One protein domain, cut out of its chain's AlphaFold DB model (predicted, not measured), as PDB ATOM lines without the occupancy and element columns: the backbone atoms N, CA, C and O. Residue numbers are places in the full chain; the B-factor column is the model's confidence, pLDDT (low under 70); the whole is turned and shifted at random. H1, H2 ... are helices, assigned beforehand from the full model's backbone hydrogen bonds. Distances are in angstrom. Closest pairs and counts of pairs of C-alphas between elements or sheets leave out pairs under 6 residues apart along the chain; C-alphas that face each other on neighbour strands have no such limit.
ATOM      1  N   ILE A 108     255.215 206.200 191.944       89.25
ATOM      2  CA  ILE A 108     256.402 205.751 192.661       89.25
ATOM      3  C   ILE A 108     257.409 206.887 192.889       89.25
ATOM      4  O   ILE A 108     258.159 206.857 193.868       89.25
ATOM      5  N   PHE A 109     257.393 207.910 192.031       93.31
ATOM      6  CA  PHE A 109     258.183 209.123 192.199       93.31
ATOM      7  C   PHE A 109     257.649 210.025 193.319       93.31
ATOM      8  O   PHE A 109     258.449 210.636 194.027       93.31
ATOM      9  N   GLU A 110     256.334 210.050 193.549       93.25
ATOM     10  CA  GLU A 110     255.721 210.740 194.694       93.25
ATOM     11  C   GLU A 110     256.135 210.065 196.003       93.25
ATOM     12  O   GLU A 110     256.587 210.724 196.932       93.25
ATOM     13  N   ILE A 111     256.087 208.725 196.051       92.94
ATOM     14  CA  ILE A 111     256.569 207.951 197.208       92.94
ATOM     15  C   ILE A 111     258.044 208.257 197.489       92.94
ATOM     16  O   ILE A 111     258.445 208.410 198.643       92.94
ATOM     17  N   PHE A 112     258.855 208.332 196.435       95.38
ATOM     18  CA  PHE A 112     260.265 208.667 196.545       95.38
ATOM     19  C   PHE A 112     260.488 210.079 197.102       95.38
ATOM     20  O   PHE A 112     261.262 210.230 198.050       95.38
ATOM     21  N   LEU A 113     259.815 211.092 196.548       95.56
ATOM     22  CA  LEU A 113     259.968 212.472 197.002       95.56
ATOM     23  C   LEU A 113     259.424 212.691 198.404       95.56
ATOM     24  O   LEU A 113     260.108 213.343 199.183       95.56
ATOM     25  N   ASP A 114     258.281 212.102 198.757       94.44
ATOM     26  CA  ASP A 114     257.763 212.140 200.126       94.44
ATOM     27  C   ASP A 114     258.844 211.708 201.114       94.44
ATOM     28  O   ASP A 114     259.175 212.443 202.038       94.44
ATOM     29  N   SER A 115     259.456 210.544 200.879       94.12
ATOM     30  CA  SER A 115     260.511 210.007 201.739       94.12
ATOM     31  C   SER A 115     261.751 210.905 201.801       94.12
ATOM     32  O   SER A 115     262.336 211.062 202.870       94.12
ATOM     33  N   VAL A 116     262.175 211.482 200.672       95.19
ATOM     34  CA  VAL A 116     263.356 212.360 200.613       95.19
ATOM     35  C   VAL A 116     263.090 213.713 201.277       95.19
ATOM     36  O   VAL A 116     263.978 214.253 201.927       95.19
ATOM     37  N   CYS A 117     261.876 214.247 201.154       93.56
ATOM     38  CA  CYS A 117     261.478 215.534 201.723       93.56
ATOM     39  C   CYS A 117     261.194 215.479 203.232       93.56
ATOM     40  O   CYS A 117     261.038 216.530 203.846       93.56
ATOM     41  N   LEU A 118     261.160 214.292 203.850       93.19
ATOM     42  CA  LEU A 118     261.076 214.155 205.311       93.19
ATOM     43  C   LEU A 118     262.357 214.594 206.041       93.19
ATOM     44  O   LEU A 118     262.306 214.830 207.249       93.19
ATOM     45  N   ASP A 119     263.497 214.661 205.347       93.38
ATOM     46  CA  ASP A 119     264.794 215.000 205.937       93.38
ATOM     47  C   ASP A 119     265.593 215.928 205.008       93.38
ATOM     48  O   ASP A 119     265.965 215.557 203.890       93.38
ATOM     49  N   ASP A 120     265.924 217.124 205.498       92.06
ATOM     50  CA  ASP A 120     266.711 218.126 204.772       92.06
ATOM     51  C   ASP A 120     268.063 217.581 204.279       92.06
ATOM     52  O   ASP A 120     268.555 217.982 203.219       92.06
ATOM     53  N   ALA A 121     268.681 216.649 205.015       95.81
ATOM     54  CA  ALA A 121     269.930 216.017 204.611       95.81
ATOM     55  C   ALA A 121     269.727 215.071 203.418       95.81
ATOM     56  O   ALA A 121     270.596 215.005 202.544       95.81
ATOM     57  N   LEU A 122     268.583 214.381 203.340       96.31
ATOM     58  CA  LEU A 122     268.233 213.549 202.188       96.31
ATOM     59  C   LEU A 122     267.925 214.409 200.964       96.31
ATOM     60  O   LEU A 122     268.425 214.099 199.883       96.31
ATOM     61  N   LEU A 123     267.183 215.508 201.121       95.88
ATOM     62  CA  LEU A 123     266.938 216.448 200.026       95.88
ATOM     63  C   LEU A 123     268.247 217.076 199.523       95.88
ATOM     64  O   LEU A 123     268.489 217.142 198.318       95.88
ATOM     65  N   THR A 124     269.138 217.463 200.439       96.94
ATOM     66  CA  THR A 124     270.477 217.967 200.096       96.94
ATOM     67  C   THR A 124     271.294 216.915 199.344       96.94
ATOM     68  O   THR A 124     271.959 217.233 198.356       96.94
ATOM     69  N   TYR A 125     271.223 215.650 199.769       97.56
ATOM     70  CA  TYR A 125     271.904 214.551 199.091       97.56
ATOM     71  C   TYR A 125     271.319 214.272 197.700       97.56
ATOM     72  O   TYR A 125     272.077 214.073 196.751       97.56
ATOM     73  N   LEU A 126     269.993 214.338 197.542       97.94
ATOM     74  CA  LEU A 126     269.335 214.252 196.238       97.94
ATOM     75  C   LEU A 126     269.827 215.365 195.302       97.94
ATOM     76  O   LEU A 126     270.228 215.072 194.178       97.94
ATOM     77  N   ILE A 127     269.859 216.620 195.763       97.69
ATOM     78  CA  ILE A 127     270.358 217.759 194.973       97.69
ATOM     79  C   ILE A 127     271.786 217.497 194.475       97.69
ATOM     80  O   ILE A 127     272.087 217.725 193.302       97.69
ATOM     81  N   ASP A 128     272.666 217.004 195.344       97.94
ATOM     82  CA  ASP A 128     274.049 216.690 194.989       97.94
ATOM     83  C   ASP A 128     274.156 215.540 193.965       97.94
ATOM     84  O   ASP A 128     274.886 215.659 192.976       97.94
ATOM     85  N   ILE A 129     273.379 214.463 194.135       97.88
ATOM     86  CA  ILE A 129     273.284 213.365 193.156       97.88
ATOM     87  C   ILE A 129     272.846 213.889 191.784       97.88
ATOM     88  O   ILE A 129     273.452 213.535 190.768       97.88
ATOM     89  N   LEU A 130     271.809 214.732 191.748       97.81
ATOM     90  CA  LEU A 130     271.249 215.280 190.511       97.81
ATOM     91  C   LEU A 130     272.238 216.217 189.809       97.81
ATOM     92  O   LEU A 130     272.426 216.101 188.598       97.81
ATOM     93  N   LYS A 131     272.946 217.072 190.560       96.69
ATOM     94  CA  LYS A 131     274.028 217.923 190.028       96.69
ATOM     95  C   LYS A 131     275.151 217.109 189.390       96.69
ATOM     96  O   LYS A 131     275.668 217.488 188.343       96.69
ATOM     97  N   ARG A 132     275.526 215.987 190.009       96.88
ATOM     98  CA  ARG A 132     276.565 215.077 189.500       96.88
ATOM     99  C   ARG A 132     276.048 214.107 188.430       96.88
ATOM    100  O   ARG A 132     276.859 213.386 187.854       96.88
ATOM    101  N   ARG A 133     274.732 214.082 188.165       96.00
ATOM    102  CA  ARG A 133     274.048 213.120 187.274       96.00
ATOM    103  C   ARG A 133     274.419 211.664 187.601       96.00
ATOM    104  O   ARG A 133     274.666 210.847 186.719       96.00
ATOM    105  N   SER A 134     274.500 211.339 188.891       97.50
ATOM    106  CA  SER A 134     274.987 210.039 189.367       97.50
ATOM    107  C   SER A 134     273.866 208.995 189.414       97.50
ATOM    108  O   SER A 134     273.235 208.783 190.448       97.50
ATOM    109  N   GLU A 135     273.634 208.297 188.298       96.19
ATOM    110  CA  GLU A 135     272.677 207.179 188.225       96.19
ATOM    111  C   GLU A 135     272.834 206.115 189.330       96.19
ATOM    112  O   GLU A 135     271.829 205.763 189.950       96.19
ATOM    113  N   PRO A 136     274.040 205.596 189.651       96.75
ATOM    114  CA  PRO A 136     274.160 204.537 190.653       96.75
ATOM    115  C   PRO A 136     273.852 205.019 192.074       96.75
ATOM    116  O   PRO A 136     273.411 204.228 192.905       96.75
ATOM    117  N   GLU A 137     274.105 206.290 192.392       97.38
ATOM    118  CA  GLU A 137     273.743 206.857 193.695       97.38
ATOM    119  C   GLU A 137     272.244 207.167 193.755       97.38
ATOM    120  O   GLU A 137     271.617 206.900 194.778       97.38
ATOM    121  N   PHE A 138     271.647 207.617 192.647       97.69
ATOM    122  CA  PHE A 138     270.201 207.799 192.532       97.69
ATOM    123  C   PHE A 138     269.433 206.477 192.686       97.69
ATOM    124  O   PHE A 138     268.475 206.405 193.455       97.69
ATOM    125  N   ALA A 139     269.883 205.402 192.029       94.62
ATOM    126  CA  ALA A 139     269.294 204.068 192.161       94.62
ATOM    127  C   ALA A 139     269.360 203.553 193.611       94.62
ATOM    128  O   ALA A 139     268.389 203.015 194.138       94.62
ATOM    129  N   LYS A 140     270.482 203.787 194.306       96.31
ATOM    130  CA  LYS A 140     270.624 203.436 195.730       96.31
ATOM    131  C   LYS A 140     269.698 204.251 196.626       96.31
ATOM    132  O   LYS A 140     269.067 203.678 197.514       96.31
ATOM    133  N   LEU A 141     269.629 205.567 196.413       96.88
ATOM    134  CA  LEU A 141     268.769 206.452 197.196       96.88
ATOM    135  C   LEU A 141     267.294 206.092 196.991       96.88
ATOM    136  O   LEU A 141     266.565 205.943 197.967       96.88
ATOM    137  N   SER A 142     266.869 205.871 195.747       94.44
ATOM    138  CA  SER A 142     265.501 205.447 195.429       94.44
ATOM    139  C   SER A 142     265.163 204.070 195.994       94.44
ATOM    140  O   SER A 142     264.094 203.909 196.583       94.44
ATOM    141  N   HIS A 143     266.084 203.103 195.953       93.75
ATOM    142  CA  HIS A 143     265.853 201.807 196.590       93.75
ATOM    143  C   HIS A 143     265.692 201.944 198.110       93.75
ATOM    144  O   HIS A 143     264.823 201.307 198.704       93.75
ATOM    145  N   ALA A 144     266.488 202.797 198.758       93.25
ATOM    146  CA  ALA A 144     266.357 203.049 200.190       93.25
ATOM    147  C   ALA A 144     265.044 203.774 200.550       93.25
ATOM    148  O   ALA A 144     264.393 203.401 201.524       93.25
ATOM    149  N   ALA A 145     264.647 204.775 199.760       92.12
ATOM    150  CA  ALA A 145     263.520 205.665 200.052       92.12
ATOM    151  C   ALA A 145     262.153 205.134 199.571       92.12
ATOM    152  O   ALA A 145     261.135 205.407 200.203       92.12
ATOM    153  N   ALA A 146     262.123 204.363 198.481       90.38
ATOM    154  CA  ALA A 146     260.905 203.879 197.822       90.38
ATOM    155  C   ALA A 146     260.891 202.355 197.582       90.38
ATOM    156  O   ALA A 146     259.949 201.840 196.982       90.38
ATOM    157  N   ARG A 147     261.907 201.611 198.053       90.25
ATOM    158  CA  ARG A 147     262.049 200.146 197.862       90.25
ATOM    159  C   ARG A 147     262.066 199.706 196.397       90.25
ATOM    160  O   ARG A 147     261.730 198.568 196.082       90.25
ATOM    161  N   THR A 148     262.477 200.602 195.507       89.81
ATOM    162  CA  THR A 148     262.622 200.335 194.079       89.81
ATOM    163  C   THR A 148     263.775 201.143 193.505       89.81
ATOM    164  O   THR A 148     264.034 202.258 193.948       89.81
ATOM    165  N   GLU A 149     264.462 200.602 192.506       91.81
ATOM    166  CA  GLU A 149     265.501 201.334 191.782       91.81
ATOM    167  C   GLU A 149     264.847 202.166 190.675       91.81
ATOM    168  O   GLU A 149     264.306 201.625 189.709       91.81
ATOM    169  N   LEU A 150     264.862 203.488 190.837       93.19
ATOM    170  CA  LEU A 150     264.311 204.433 189.868       93.19
ATOM    171  C   LEU A 150     265.394 204.916 188.903       93.19
ATOM    172  O   LEU A 150     266.572 205.000 189.256       93.19
ATOM    173  N   LYS A 151     264.982 205.287 187.689       94.00
ATOM    174  CA  LYS A 151     265.864 205.949 186.726       94.00
ATOM    175  C   LYS A 151     265.833 207.457 186.931       94.00
ATOM    176  O   LYS A 151     264.764 208.048 187.062       94.00
ATOM    177  N   LEU A 152     267.016 208.063 186.921       95.56
ATOM    178  CA  LEU A 152     267.192 209.499 187.134       95.56
ATOM    179  C   LEU A 152     266.482 210.322 186.053       95.56
ATOM    180  O   LEU A 152     265.776 211.273 186.379       95.56
ATOM    181  N   ASP A 153     266.632 209.943 184.784       94.31
ATOM    182  CA  ASP A 153     266.019 210.680 183.675       94.31
ATOM    183  C   ASP A 153     264.490 210.568 183.680       94.31
ATOM    184  O   ASP A 153     263.817 211.573 183.463       94.31
ATOM    185  N   ASP A 154     263.940 209.392 184.006       94.25
ATOM    186  CA  ASP A 154     262.490 209.204 184.137       94.25
ATOM    187  C   ASP A 154     261.935 210.050 185.294       94.25
ATOM    188  O   ASP A 154     260.892 210.681 185.149       94.25
ATOM    189  N   PHE A 155     262.662 210.132 186.415       95.81
ATOM    190  CA  PHE A 155     262.299 210.992 187.544       95.81
ATOM    191  C   PHE A 155     262.288 212.479 187.166       95.81
ATOM    192  O   PHE A 155     261.337 213.191 187.485       95.81
ATOM    193  N   LEU A 156     263.323 212.961 186.469       96.06
ATOM    194  CA  LEU A 156     263.372 214.355 186.021       96.06
ATOM    195  C   LEU A 156     262.296 214.651 184.971       96.06
ATOM    196  O   LEU A 156     261.703 215.727 184.998       96.06
ATOM    197  N   ALA A 157     262.020 213.714 184.064       94.19
ATOM    198  CA  ALA A 157     260.939 213.847 183.094       94.19
ATOM    199  C   ALA A 157     259.570 213.883 183.767       94.19
ATOM    200  O   ALA A 157     258.741 214.716 183.409       94.19
ATOM    201  N   TRP A 158     259.346 213.041 184.770       94.44
ATOM    202  CA  TRP A 158     258.128 213.075 185.560       94.44
ATOM    203  C   TRP A 158     257.973 214.415 186.290       94.44
ATOM    204  O   TRP A 158     256.998 215.123 186.056       94.44
ATOM    205  N   LEU A 159     258.960 214.827 187.095       95.00
ATOM    206  CA  LEU A 159     258.851 216.049 187.901       95.00
ATOM    207  C   LEU A 159     258.718 217.299 187.015       95.00
ATOM    208  O   LEU A 159     257.962 218.222 187.321       95.00
ATOM    209  N   GLY A 160     259.421 217.323 185.882       94.06
ATOM    210  CA  GLY A 160     259.375 218.419 184.918       94.06
ATOM    211  C   GLY A 160     258.050 218.572 184.171       94.06
ATOM    212  O   GLY A 160     257.841 219.628 183.584       94.06
ATOM    213  N   ASN A 161     257.186 217.551 184.171       92.38
ATOM    214  CA  ASN A 161     255.974 217.522 183.344       92.38
ATOM    215  C   ASN A 161     254.729 216.997 184.092       92.38
ATOM    216  O   ASN A 161     253.722 216.683 183.456       92.38
TER     217      ASN A 161
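What this domain is: This is residues 108 to 161 of the 250 residues of an uncharacterized protein of Firmicutes bacterium CAG:124 (UniProt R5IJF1). Two helices, H2 and H3, fold back on each other as a helical hairpin; H1 lies across the hairpin's open end, and H4 begins near its turn and runs at a wide angle to both. The printed part has 54 residues with four named helices, in the order H1, H2, H3, H4, and no named strand; the class is all helix. The whole is compact, with a radius of gyration of the C-alphas of 9.9 A, and rounded, with spans of 23 by 22 by 19 A.

How they stand to each other: H1, residues 108 to 117, and H2, residues 120 to 132, touch only at the corner by their link, closest at the C-alphas of Val 116 and Leu 122, 5.3 A. H3, residues 135 to 146, touches H1 with residues 142 to 146 alone, about perpendicular at 87 degrees; the closest C-alphas are those of Phe 112 and Ala 146, 5.0 A. H2 and H3 form a hairpin and touch at a shallow tilt of 27 degrees, opposite ways, closest at the C-alphas of Ile 129 and Phe 138, 6.4 A. H4, residues 152 to 161, and H3 only just touch, with 3 pairs of C-alphas within 8 A, the closest those of Glu 135 and Leu 152, 6.1 A. H1 and H4 are close but not clearly touching, with the C-alphas of Phe 109 and Phe 155 closest at 6.5 A. In H1, H2, H3 and H4 every O i to N i+4 pair is within hydrogen-bond range.

Where its parts are: H1 begins at C-alpha 108 (256.402, 205.751, 192.661) and measures 14.3 A from first to last C-alpha. H2 measures 18.4 A, H3 15.5 A and H4 14.3 A; H4 ends at C-alpha 161 (255.974, 217.522, 183.344).

The domain as a whole: The C-alphas farthest apart, those of Ala 121 and Asn 161, are 25.5 A apart. The printed part has no cut, and its three links are tight. No printed residue has a pLDDT under 70.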